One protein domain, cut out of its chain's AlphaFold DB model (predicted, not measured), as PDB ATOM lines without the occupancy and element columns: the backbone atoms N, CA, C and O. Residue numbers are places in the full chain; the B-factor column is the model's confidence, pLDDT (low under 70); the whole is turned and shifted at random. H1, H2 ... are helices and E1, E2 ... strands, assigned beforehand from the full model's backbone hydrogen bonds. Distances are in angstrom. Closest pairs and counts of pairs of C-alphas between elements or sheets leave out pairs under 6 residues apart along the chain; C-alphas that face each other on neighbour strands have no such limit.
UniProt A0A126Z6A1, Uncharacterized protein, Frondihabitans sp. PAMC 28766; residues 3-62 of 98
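What this domain is: This is residues 3 to 62 of the 98 residues of an uncharacterized protein of Frondihabitans sp. PAMC 28766 (UniProt A0A126Z6A1). One long helix, H1, lies along one face of a narrow sheet of three strands whose other face is bare, and the whole is a rod. The long hairpin E2 and E3 makes most of the sheet, with the short E1 beside E3. The printed part has 60 residues with one named helix and three named strands, in the order E1 H1 E2 E3; the sheet runs E1 E3 E2, antiparallel, and the class is mixed, helices and strands. It is only just compact, close to loose, with a radius of gyration of the C-alphas of 12.5 A and spans of 39 by 18 by 17 A.

How they stand to each other: Edge strand E1, residues 3 to 6, is the antiparallel neighbour of inner strand E3, residues 54 to 61, with N 57 and O 4 3.2 A apart. H1, residues 12 to 31, is on the sheet in two layers, a helix on one face of a sheet, at a height over the sheet of 4.5 A. It runs along the strands, at 11 degrees to E1 on the local plane, and lies over E1 and, only just, with 3 C-alphas, over E3. H1 touches E1, closest at the C-alphas of Ser 4 and Ala 15, 4.8 A apart. It touches E3, closest at the C-alphas of Ala 19 and Ala 59, 5.8 A apart. Every O i to N i+4 pair in H1 is within hydrogen-bond range. Edge strand E2, residues 44 to 51, forms a hairpin with E3; N 45 and O 60 are 2.8 A apart. H1 and E2 are near each other.

Where its parts are: E1 begins at C-alpha 3 (200.456, 112.603, 219.159) and is 10.4 A long. H1 measures 28.4 A, E2 22.1 A and E3 23.6 A; E3 ends at C-alpha 61 (196.916, 123.831, 212.717).

The domain as a whole: The C-alphas of Arg 32 and Asp 52 are farthest apart, at 38.9 A. The printed part has no cut. The link from H1 to E2, residues 32 to 43, is long. Residues 3 to 11 and 52 to 55 have pLDDT under 70.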
ATOM      1  N   ARG A   3     201.277 113.527 218.388       36.72
ATOM      2  CA  ARG A   3     200.456 112.603 219.159       36.72
ATOM      3  C   ARG A   3     200.917 112.482 220.608       36.72
ATOM      4  O   ARG A   3     202.113 112.404 220.883       36.72
ATOM      5  N   SER A   4     199.952 112.384 221.517       36.19
ATOM      6  CA  SER A   4     200.160 111.888 222.875       36.19
ATOM      7  C   SER A   4     198.980 111.010 223.284       36.19
ATOM      8  O   SER A   4     197.836 111.300 222.931       36.19
ATOM      9  N   SER A   5     199.263 109.923 223.997       39.91
ATOM     10  CA  SER A   5     198.258 109.006 224.522       39.91
ATOM     11  C   SER A   5     198.453 108.830 226.016       39.91
ATOM     12  O   SER A   5     199.583 108.681 226.481       39.91
ATOM     13  N   SER A   6     197.350 108.797 226.758       40.19
ATOM     14  CA  SER A   6     197.353 108.269 228.117       40.19
ATOM     15  C   SER A   6     196.203 107.290 228.314       40.19
ATOM     16  O   SER A   6     195.086 107.524 227.852       40.19
ATOM     17  N   ALA A   7     196.505 106.201 229.020       42.91
ATOM     18  CA  ALA A   7     195.563 105.185 229.473       42.91
ATOM     19  C   ALA A   7     194.756 105.637 230.704       42.91
ATOM     20  O   ALA A   7     193.962 104.870 231.246       42.91
ATOM     21  N   HIS A   8     194.992 106.847 231.225       47.16
ATOM     22  CA  HIS A   8     194.346 107.342 232.436       47.16
ATOM     23  C   HIS A   8     193.577 108.635 232.145       47.16
ATOM     24  O   HIS A   8     194.172 109.611 231.683       47.16
ATOM     25  N   PRO A   9     192.273 108.710 232.481       47.78
ATOM     26  CA  PRO A   9     191.478 109.922 232.275       47.78
ATOM     27  C   PRO A   9     192.034 111.146 233.026       47.78
ATOM     28  O   PRO A   9     191.673 112.269 232.699       47.78
ATOM     29  N   ALA A  10     192.940 110.958 233.994       51.25
ATOM     30  CA  ALA A  10     193.635 112.032 234.707       51.25
ATOM     31  C   ALA A  10     194.770 112.709 233.902       51.25
ATOM     32  O   ALA A  10     195.150 113.832 234.222       51.25
ATOM     33  N   ASP A  11     195.276 112.085 232.836       63.72
ATOM     34  CA  ASP A  11     196.467 112.535 232.092       63.72
ATOM     35  C   ASP A  11     196.155 113.195 230.740       63.72
ATOM     36  O   ASP A  11     197.061 113.637 230.033       63.72
ATOM     37  N   TRP A  12     194.879 113.310 230.376       70.12
ATOM     38  CA  TRP A  12     194.408 114.030 229.187       70.12
ATOM     39  C   TRP A  12     195.031 115.429 229.049       70.12
ATOM     40  O   TRP A  12     195.508 115.788 227.977       70.12
ATOM     41  N   GLY A  13     195.111 116.194 230.143       73.81
ATOM     42  CA  GLY A  13     195.724 117.523 230.148       73.81
ATOM     43  C   GLY A  13     197.214 117.489 229.799       73.81
ATOM     44  O   GLY A  13     197.691 118.340 229.051       73.81
ATOM     45  N   ARG A  14     197.938 116.468 230.271       76.19
ATOM     46  CA  ARG A  14     199.352 116.257 229.933       76.19
ATOM     47  C   ARG A  14     199.516 115.830 228.477       76.19
ATOM     48  O   ARG A  14     200.416 116.319 227.803       76.19
ATOM     49  N   ALA A  15     198.642 114.955 227.990       74.88
ATOM     50  CA  ALA A  15     198.676 114.500 226.609       74.88
ATOM     51  C   ALA A  15     198.393 115.645 225.620       74.88
ATOM     52  O   ALA A  15     199.115 115.813 224.639       74.88
ATOM     53  N   ILE A  16     197.417 116.504 225.925       82.06
ATOM     54  CA  ILE A  16     197.133 117.714 225.142       82.06
ATOM     55  C   ILE A  16     198.318 118.684 225.192       82.06
ATOM     56  O   ILE A  16     198.727 119.188 224.149       82.06
ATOM     57  N   ALA A  17     198.893 118.931 226.375       84.88
ATOM     58  CA  ALA A  17     200.047 119.820 226.514       84.88
ATOM     59  C   ALA A  17     201.219 119.365 225.633       84.88
ATOM     60  O   ALA A  17     201.741 120.159 224.856       84.88
ATOM     61  N   LEU A  18     201.552 118.070 225.664       83.00
ATOM     62  CA  LEU A  18     202.581 117.499 224.796       83.00
ATOM     63  C   LEU A  18     202.210 117.643 223.315       83.00
ATOM     64  O   LEU A  18     203.041 118.078 222.520       83.00
ATOM     65  N   ALA A  19     200.964 117.333 222.937       82.38
ATOM     66  CA  ALA A  19     200.484 117.484 221.561       82.38
ATOM     67  C   ALA A  19     200.728 118.911 221.016       82.38
ATOM     68  O   ALA A  19     201.235 119.088 219.905       82.38
ATOM     69  N   LEU A  20     200.423 119.923 221.832       86.38
ATOM     70  CA  LEU A  20     200.607 121.336 221.504       86.38
ATOM     71  C   LEU A  20     202.080 121.764 221.491       86.38
ATOM     72  O   LEU A  20     202.472 122.512 220.599       86.38
ATOM     73  N   GLU A  21     202.902 121.283 222.426       89.25
ATOM     74  CA  GLU A  21     204.335 121.604 222.484       89.25
ATOM     75  C   GLU A  21     205.056 121.186 221.202       89.25
ATOM     76  O   GLU A  21     205.678 122.009 220.534       89.25
ATOM     77  N   TYR A  22     204.918 119.932 220.778       87.12
ATOM     78  CA  TYR A  22     205.538 119.502 219.523       87.12
ATOM     79  C   TYR A  22     204.905 120.175 218.294       87.12
ATOM     80  O   TYR A  22     205.593 120.349 217.288       87.12
ATOM     81  N   LEU A  23     203.611 120.541 218.332       86.88
ATOM     82  CA  LEU A  23     203.013 121.318 217.241       86.88
ATOM     83  C   LEU A  23     203.703 122.685 217.144       86.88
ATOM     84  O   LEU A  23     204.087 123.087 216.050       86.88
ATOM     85  N   ALA A  24     203.938 123.359 218.274       88.06
ATOM     86  CA  ALA A  24     204.680 124.614 218.316       88.06
ATOM     87  C   ALA A  24     206.088 124.455 217.723       88.06
ATOM     88  O   ALA A  24     206.461 125.236 216.851       88.06
ATOM     89  N   VAL A  25     206.824 123.403 218.104       90.12
ATOM     90  CA  VAL A  25     208.155 123.085 217.548       90.12
ATOM     91  C   VAL A  25     208.101 122.911 216.024       90.12
ATOM     92  O   VAL A  25     208.890 123.514 215.295       90.12
ATOM     93  N   GLN A  26     207.152 122.118 215.510       86.50
ATOM     94  CA  GLN A  26     207.012 121.874 214.067       86.50
ATOM     95  C   GLN A  26     206.694 123.161 213.297       86.50
ATOM     96  O   GLN A  26     207.259 123.410 212.228       86.50
ATOM     97  N   VAL A  27     205.807 123.994 213.840       86.25
ATOM     98  CA  VAL A  27     205.413 125.254 213.208       86.25
ATOM     99  C   VAL A  27     206.574 126.235 213.222       86.25
ATOM    100  O   VAL A  27     206.921 126.755 212.166       86.25
ATOM    101  N   ALA A  28     207.217 126.429 214.374       88.62
ATOM    102  CA  ALA A  28     208.378 127.296 214.541       88.62
ATOM    103  C   ALA A  28     209.503 126.940 213.567       88.62
ATOM    104  O   ALA A  28     210.030 127.814 212.878       88.62
ATOM    105  N   TYR A  29     209.799 125.645 213.423       87.75
ATOM    106  CA  TYR A  29     210.764 125.157 212.442       87.75
ATOM    107  C   TYR A  29     210.356 125.498 211.000       87.75
ATOM    108  O   TYR A  29     211.181 125.955 210.209       87.75
ATOM    109  N   THR A  30     209.076 125.318 210.663       85.88
ATOM    110  CA  THR A  30     208.544 125.562 209.314       85.88
ATOM    111  C   THR A  30     208.571 127.044 208.945       85.88
ATOM    112  O   THR A  30     208.988 127.399 207.843       85.88
ATOM    113  N   VAL A  31     208.160 127.920 209.866       85.75
ATOM    114  CA  VAL A  31     208.109 129.373 209.634       85.75
ATOM    115  C   VAL A  31     209.419 130.092 209.975       85.75
ATOM    116  O   VAL A  31     209.550 131.277 209.688       85.75
ATOM    117  N   ARG A  32     210.408 129.379 210.534       88.06
ATOM    118  CA  ARG A  32     211.704 129.907 211.000       88.06
ATOM    119  C   ARG A  32     211.575 131.027 212.038       88.06
ATOM    120  O   ARG A  32     212.368 131.968 212.046       88.06
ATOM    121  N   GLU A  33     210.600 130.899 212.927       88.56
ATOM    122  CA  GLU A  33     210.358 131.820 214.042       88.56
ATOM    123  C   GLU A  33     210.634 131.128 215.387       88.56
ATOM    124  O   GLU A  33     210.716 129.899 215.438       88.56
ATOM    125  N   PRO A  34     210.798 131.880 216.491       88.69
ATOM    126  CA  PRO A  34     210.889 131.294 217.824       88.69
ATOM    127  C   PRO A  34     209.630 130.495 218.189       88.69
ATOM    128  O   PRO A  34     208.517 130.907 217.884       88.69
ATOM    129  N   GLU A  35     209.801 129.396 218.925       85.94
ATOM    130  CA  GLU A  35     208.685 128.569 219.420       85.94
ATOM    131  C   GLU A  35     207.731 129.344 220.335       85.94
ATOM    132  O   GLU A  35     206.520 129.113 220.339       85.94
ATOM    133  N   SER A  36     208.273 130.295 221.100       89.56
ATOM    134  CA  SER A  36     207.488 131.113 222.016       89.56
ATOM    135  C   SER A  36     206.457 131.944 221.258       89.56
ATOM    136  O   SER A  36     206.797 132.818 220.464       89.56
ATOM    137  N   GLY A  37     205.181 131.676 221.530       87.12
ATOM    138  CA  GLY A  37     204.068 132.421 220.952       87.12
ATOM    139  C   GLY A  37     203.699 132.028 219.520       87.12
ATOM    140  O   GLY A  37     202.743 132.583 218.992       87.12
ATOM    141  N   VAL A  38     204.373 131.049 218.904       89.62
ATOM    142  CA  VAL A  38     204.147 130.694 217.489       89.62
ATOM    143  C   VAL A  38     202.717 130.217 217.200       89.62
ATOM    144  O   VAL A  38     202.215 130.366 216.087       89.62
ATOM    145  N   LEU A  39     202.036 129.678 218.215       87.38
ATOM    146  CA  LEU A  39     200.648 129.219 218.135       87.38
ATOM    147  C   LEU A  39     199.617 130.285 218.552       87.38
ATOM    148  O   LEU A  39     198.418 130.054 218.421       87.38
ATOM    149  N   VAL A  40     200.043 131.445 219.063       88.81
ATOM    150  CA  VAL A  40     199.121 132.483 219.553       88.81
ATOM    151  C   VAL A  40     198.292 133.038 218.397       88.81
ATOM    152  O   VAL A  40     198.828 133.437 217.367       88.81
ATOM    153  N   GLY A  41     196.971 133.075 218.586       86.88
ATOM    154  CA  GLY A  41     196.028 133.568 217.579       86.88
ATOM    155  C   GLY A  41     195.801 132.614 216.404       86.88
ATOM    156  O   GLY A  41     195.168 133.019 215.432       86.88
ATOM    157  N   ARG A  42     196.307 131.376 216.473       84.62
ATOM    158  CA  ARG A  42     196.048 130.340 215.471       84.62
ATOM    159  C   ARG A  42     194.964 129.389 215.951       84.62
ATOM    160  O   ARG A  42     194.948 128.997 217.117       84.62
ATOM    161  N   ASP A  43     194.110 128.979 215.025       88.62
ATOM    162  CA  ASP A  43     193.130 127.936 215.283       88.62
ATOM    163  C   ASP A  43     193.810 126.566 215.238       88.62
ATOM    164  O   ASP A  43     194.552 126.238 214.307       88.62
ATOM    165  N   ILE A  44     193.567 125.768 216.275       87.19
ATOM    166  CA  ILE A  44     194.108 124.417 216.410       87.19
ATOM    167  C   ILE A  44     192.935 123.456 216.450       87.19
ATOM    168  O   ILE A  44     192.062 123.555 217.315       87.19
ATOM    169  N   ARG A  45     192.929 122.504 215.524       86.56
ATOM    170  CA  ARG A  45     191.981 121.401 215.540       86.56
ATOM    171  C   ARG A  45     192.548 120.273 216.387       86.56
ATOM    172  O   ARG A  45     193.685 119.847 216.187       86.56
ATOM    173  N   LEU A  46     191.741 119.807 217.335       83.88
ATOM    174  CA  LEU A  46     192.042 118.641 218.155       83.88
ATOM    175  C   LEU A  46     191.117 117.493 217.752       83.88
ATOM    176  O   LEU A  46     189.896 117.653 217.767       83.88
ATOM    177  N   HIS A  47     191.699 116.347 217.421       82.88
ATOM    178  CA  HIS A  47     190.976 115.098 217.207       82.88
ATOM    179  C   HIS A  47     191.271 114.129 218.352       82.88
ATOM    180  O   HIS A  47     192.405 114.053 218.829       82.88
ATOM    181  N   PHE A  48     190.232 113.422 218.793       81.00
ATOM    182  CA  PHE A  48     190.286 112.469 219.894       81.00
ATOM    183  C   PHE A  48     189.723 111.139 219.414       81.00
ATOM    184  O   PHE A  48     188.531 111.051 219.116       81.00
ATOM    185  N   ASP A  49     190.567 110.118 219.386       79.06
ATOM    186  CA  ASP A  49     190.181 108.761 219.023       79.06
ATOM    187  C   ASP A  49     190.263 107.870 220.262       79.06
ATOM    188  O   ASP A  49     191.310 107.759 220.905       79.06
ATOM    189  N   ALA A  50     189.137 107.260 220.633       70.12
ATOM    190  CA  ALA A  50     189.097 106.296 221.725       70.12
ATOM    191  C   ALA A  50     189.724 104.971 221.268       70.12
ATOM    192  O   ALA A  50     189.368 104.436 220.219       70.12
ATOM    193  N   LEU A  51     190.646 104.450 222.070       74.69
ATOM    194  CA  LEU A  51     191.304 103.158 221.901       74.69
ATOM    195  C   LEU A  51     190.866 102.227 223.037       74.69
ATOM    196  O   LEU A  51     190.447 102.706 224.091       74.69
ATOM    197  N   ASP A  52     191.008 100.912 222.849       68.06
ATOM    198  CA  ASP A  52     190.617  99.913 223.860       68.06
ATOM    199  C   ASP A  52     191.273 100.173 225.234       68.06
ATOM    200  O   ASP A  52     190.623 100.015 226.266       68.06
ATOM    201  N   ASP A  53     192.512 100.683 225.240       68.00
ATOM    202  CA  ASP A  53     193.293 100.980 226.448       68.00
ATOM    203  C   ASP A  53     193.638 102.477 226.624       68.00
ATOM    204  O   ASP A  53     194.581 102.824 227.339       68.00
ATOM    205  N   GLY A  54     192.929 103.407 225.969       68.00
ATOM    206  CA  GLY A  54     193.214 104.836 226.155       68.00
ATOM    207  C   GLY A  54     192.618 105.781 225.118       68.00
ATOM    208  O   GLY A  54     191.601 105.501 224.495       68.00
ATOM    209  N   VAL A  55     193.255 106.939 224.942       69.31
ATOM    210  CA  VAL A  55     192.872 107.940 223.937       69.31
ATOM    211  C   VAL A  55     194.083 108.352 223.108       69.31
ATOM    212  O   VAL A  55     195.171 108.576 223.643       69.31
ATOM    213  N   GLU A  56     193.903 108.455 221.799       75.81
ATOM    214  CA  GLU A  56     194.830 109.117 220.888       75.81
ATOM    215  C   GLU A  56     194.379 110.564 220.684       75.81
ATOM    216  O   GLU A  56     193.233 110.820 220.319       75.81
ATOM    217  N   ILE A  57     195.282 111.511 220.951       75.81
ATOM    218  CA  ILE A  57     195.042 112.941 220.749       75.81
ATOM    219  C   ILE A  57     195.925 113.430 219.615       75.81
ATOM    220  O   ILE A  57     197.150 113.285 219.664       75.81
ATOM    221  N   THR A  58     195.293 114.066 218.641       80.38
ATOM    222  CA  THR A  58     195.930 114.658 217.470       80.38
ATOM    223  C   THR A  58     195.705 116.161 217.484       80.38
ATOM    224  O   THR A  58     194.566 116.606 217.612       80.38
ATOM    225  N   ALA A  59     196.779 116.940 217.332       83.12
ATOM    226  CA  ALA A  59     196.714 118.394 217.194       83.12
ATOM    227  C   ALA A  59     197.245 118.850 215.831       83.12
ATOM    228  O   ALA A  59     198.350 118.481 215.417       83.12
ATOM    229  N   GLU A  60     196.461 119.689 215.160       85.75
ATOM    230  CA  GLU A  60     196.739 120.202 213.821       85.75
ATOM    231  C   GLU A  60     196.455 121.702 213.777       85.75
ATOM    232  O   GLU A  60     195.471 122.169 214.352       85.75
ATOM    233  N   LEU A  61     197.298 122.470 213.081       84.00
ATOM    234  CA  LEU A  61     196.916 123.831 212.717       84.00
ATOM    235  C   LEU A  61     195.764 123.744 211.723       84.00
ATOM    236  O   LEU A  61     195.910 123.100 210.683       84.00
ATOM    237  N   ASP A  62     194.658 124.424 212.012       78.38
ATOM    238  CA  ASP A  62     193.674 124.651 210.969       78.38
ATOM    239  C   ASP A  62     194.348 125.556 209.938       78.38
ATOM    240  O   ASP A  62     194.861 126.631 210.275       78.38
TER     241      ASP A  62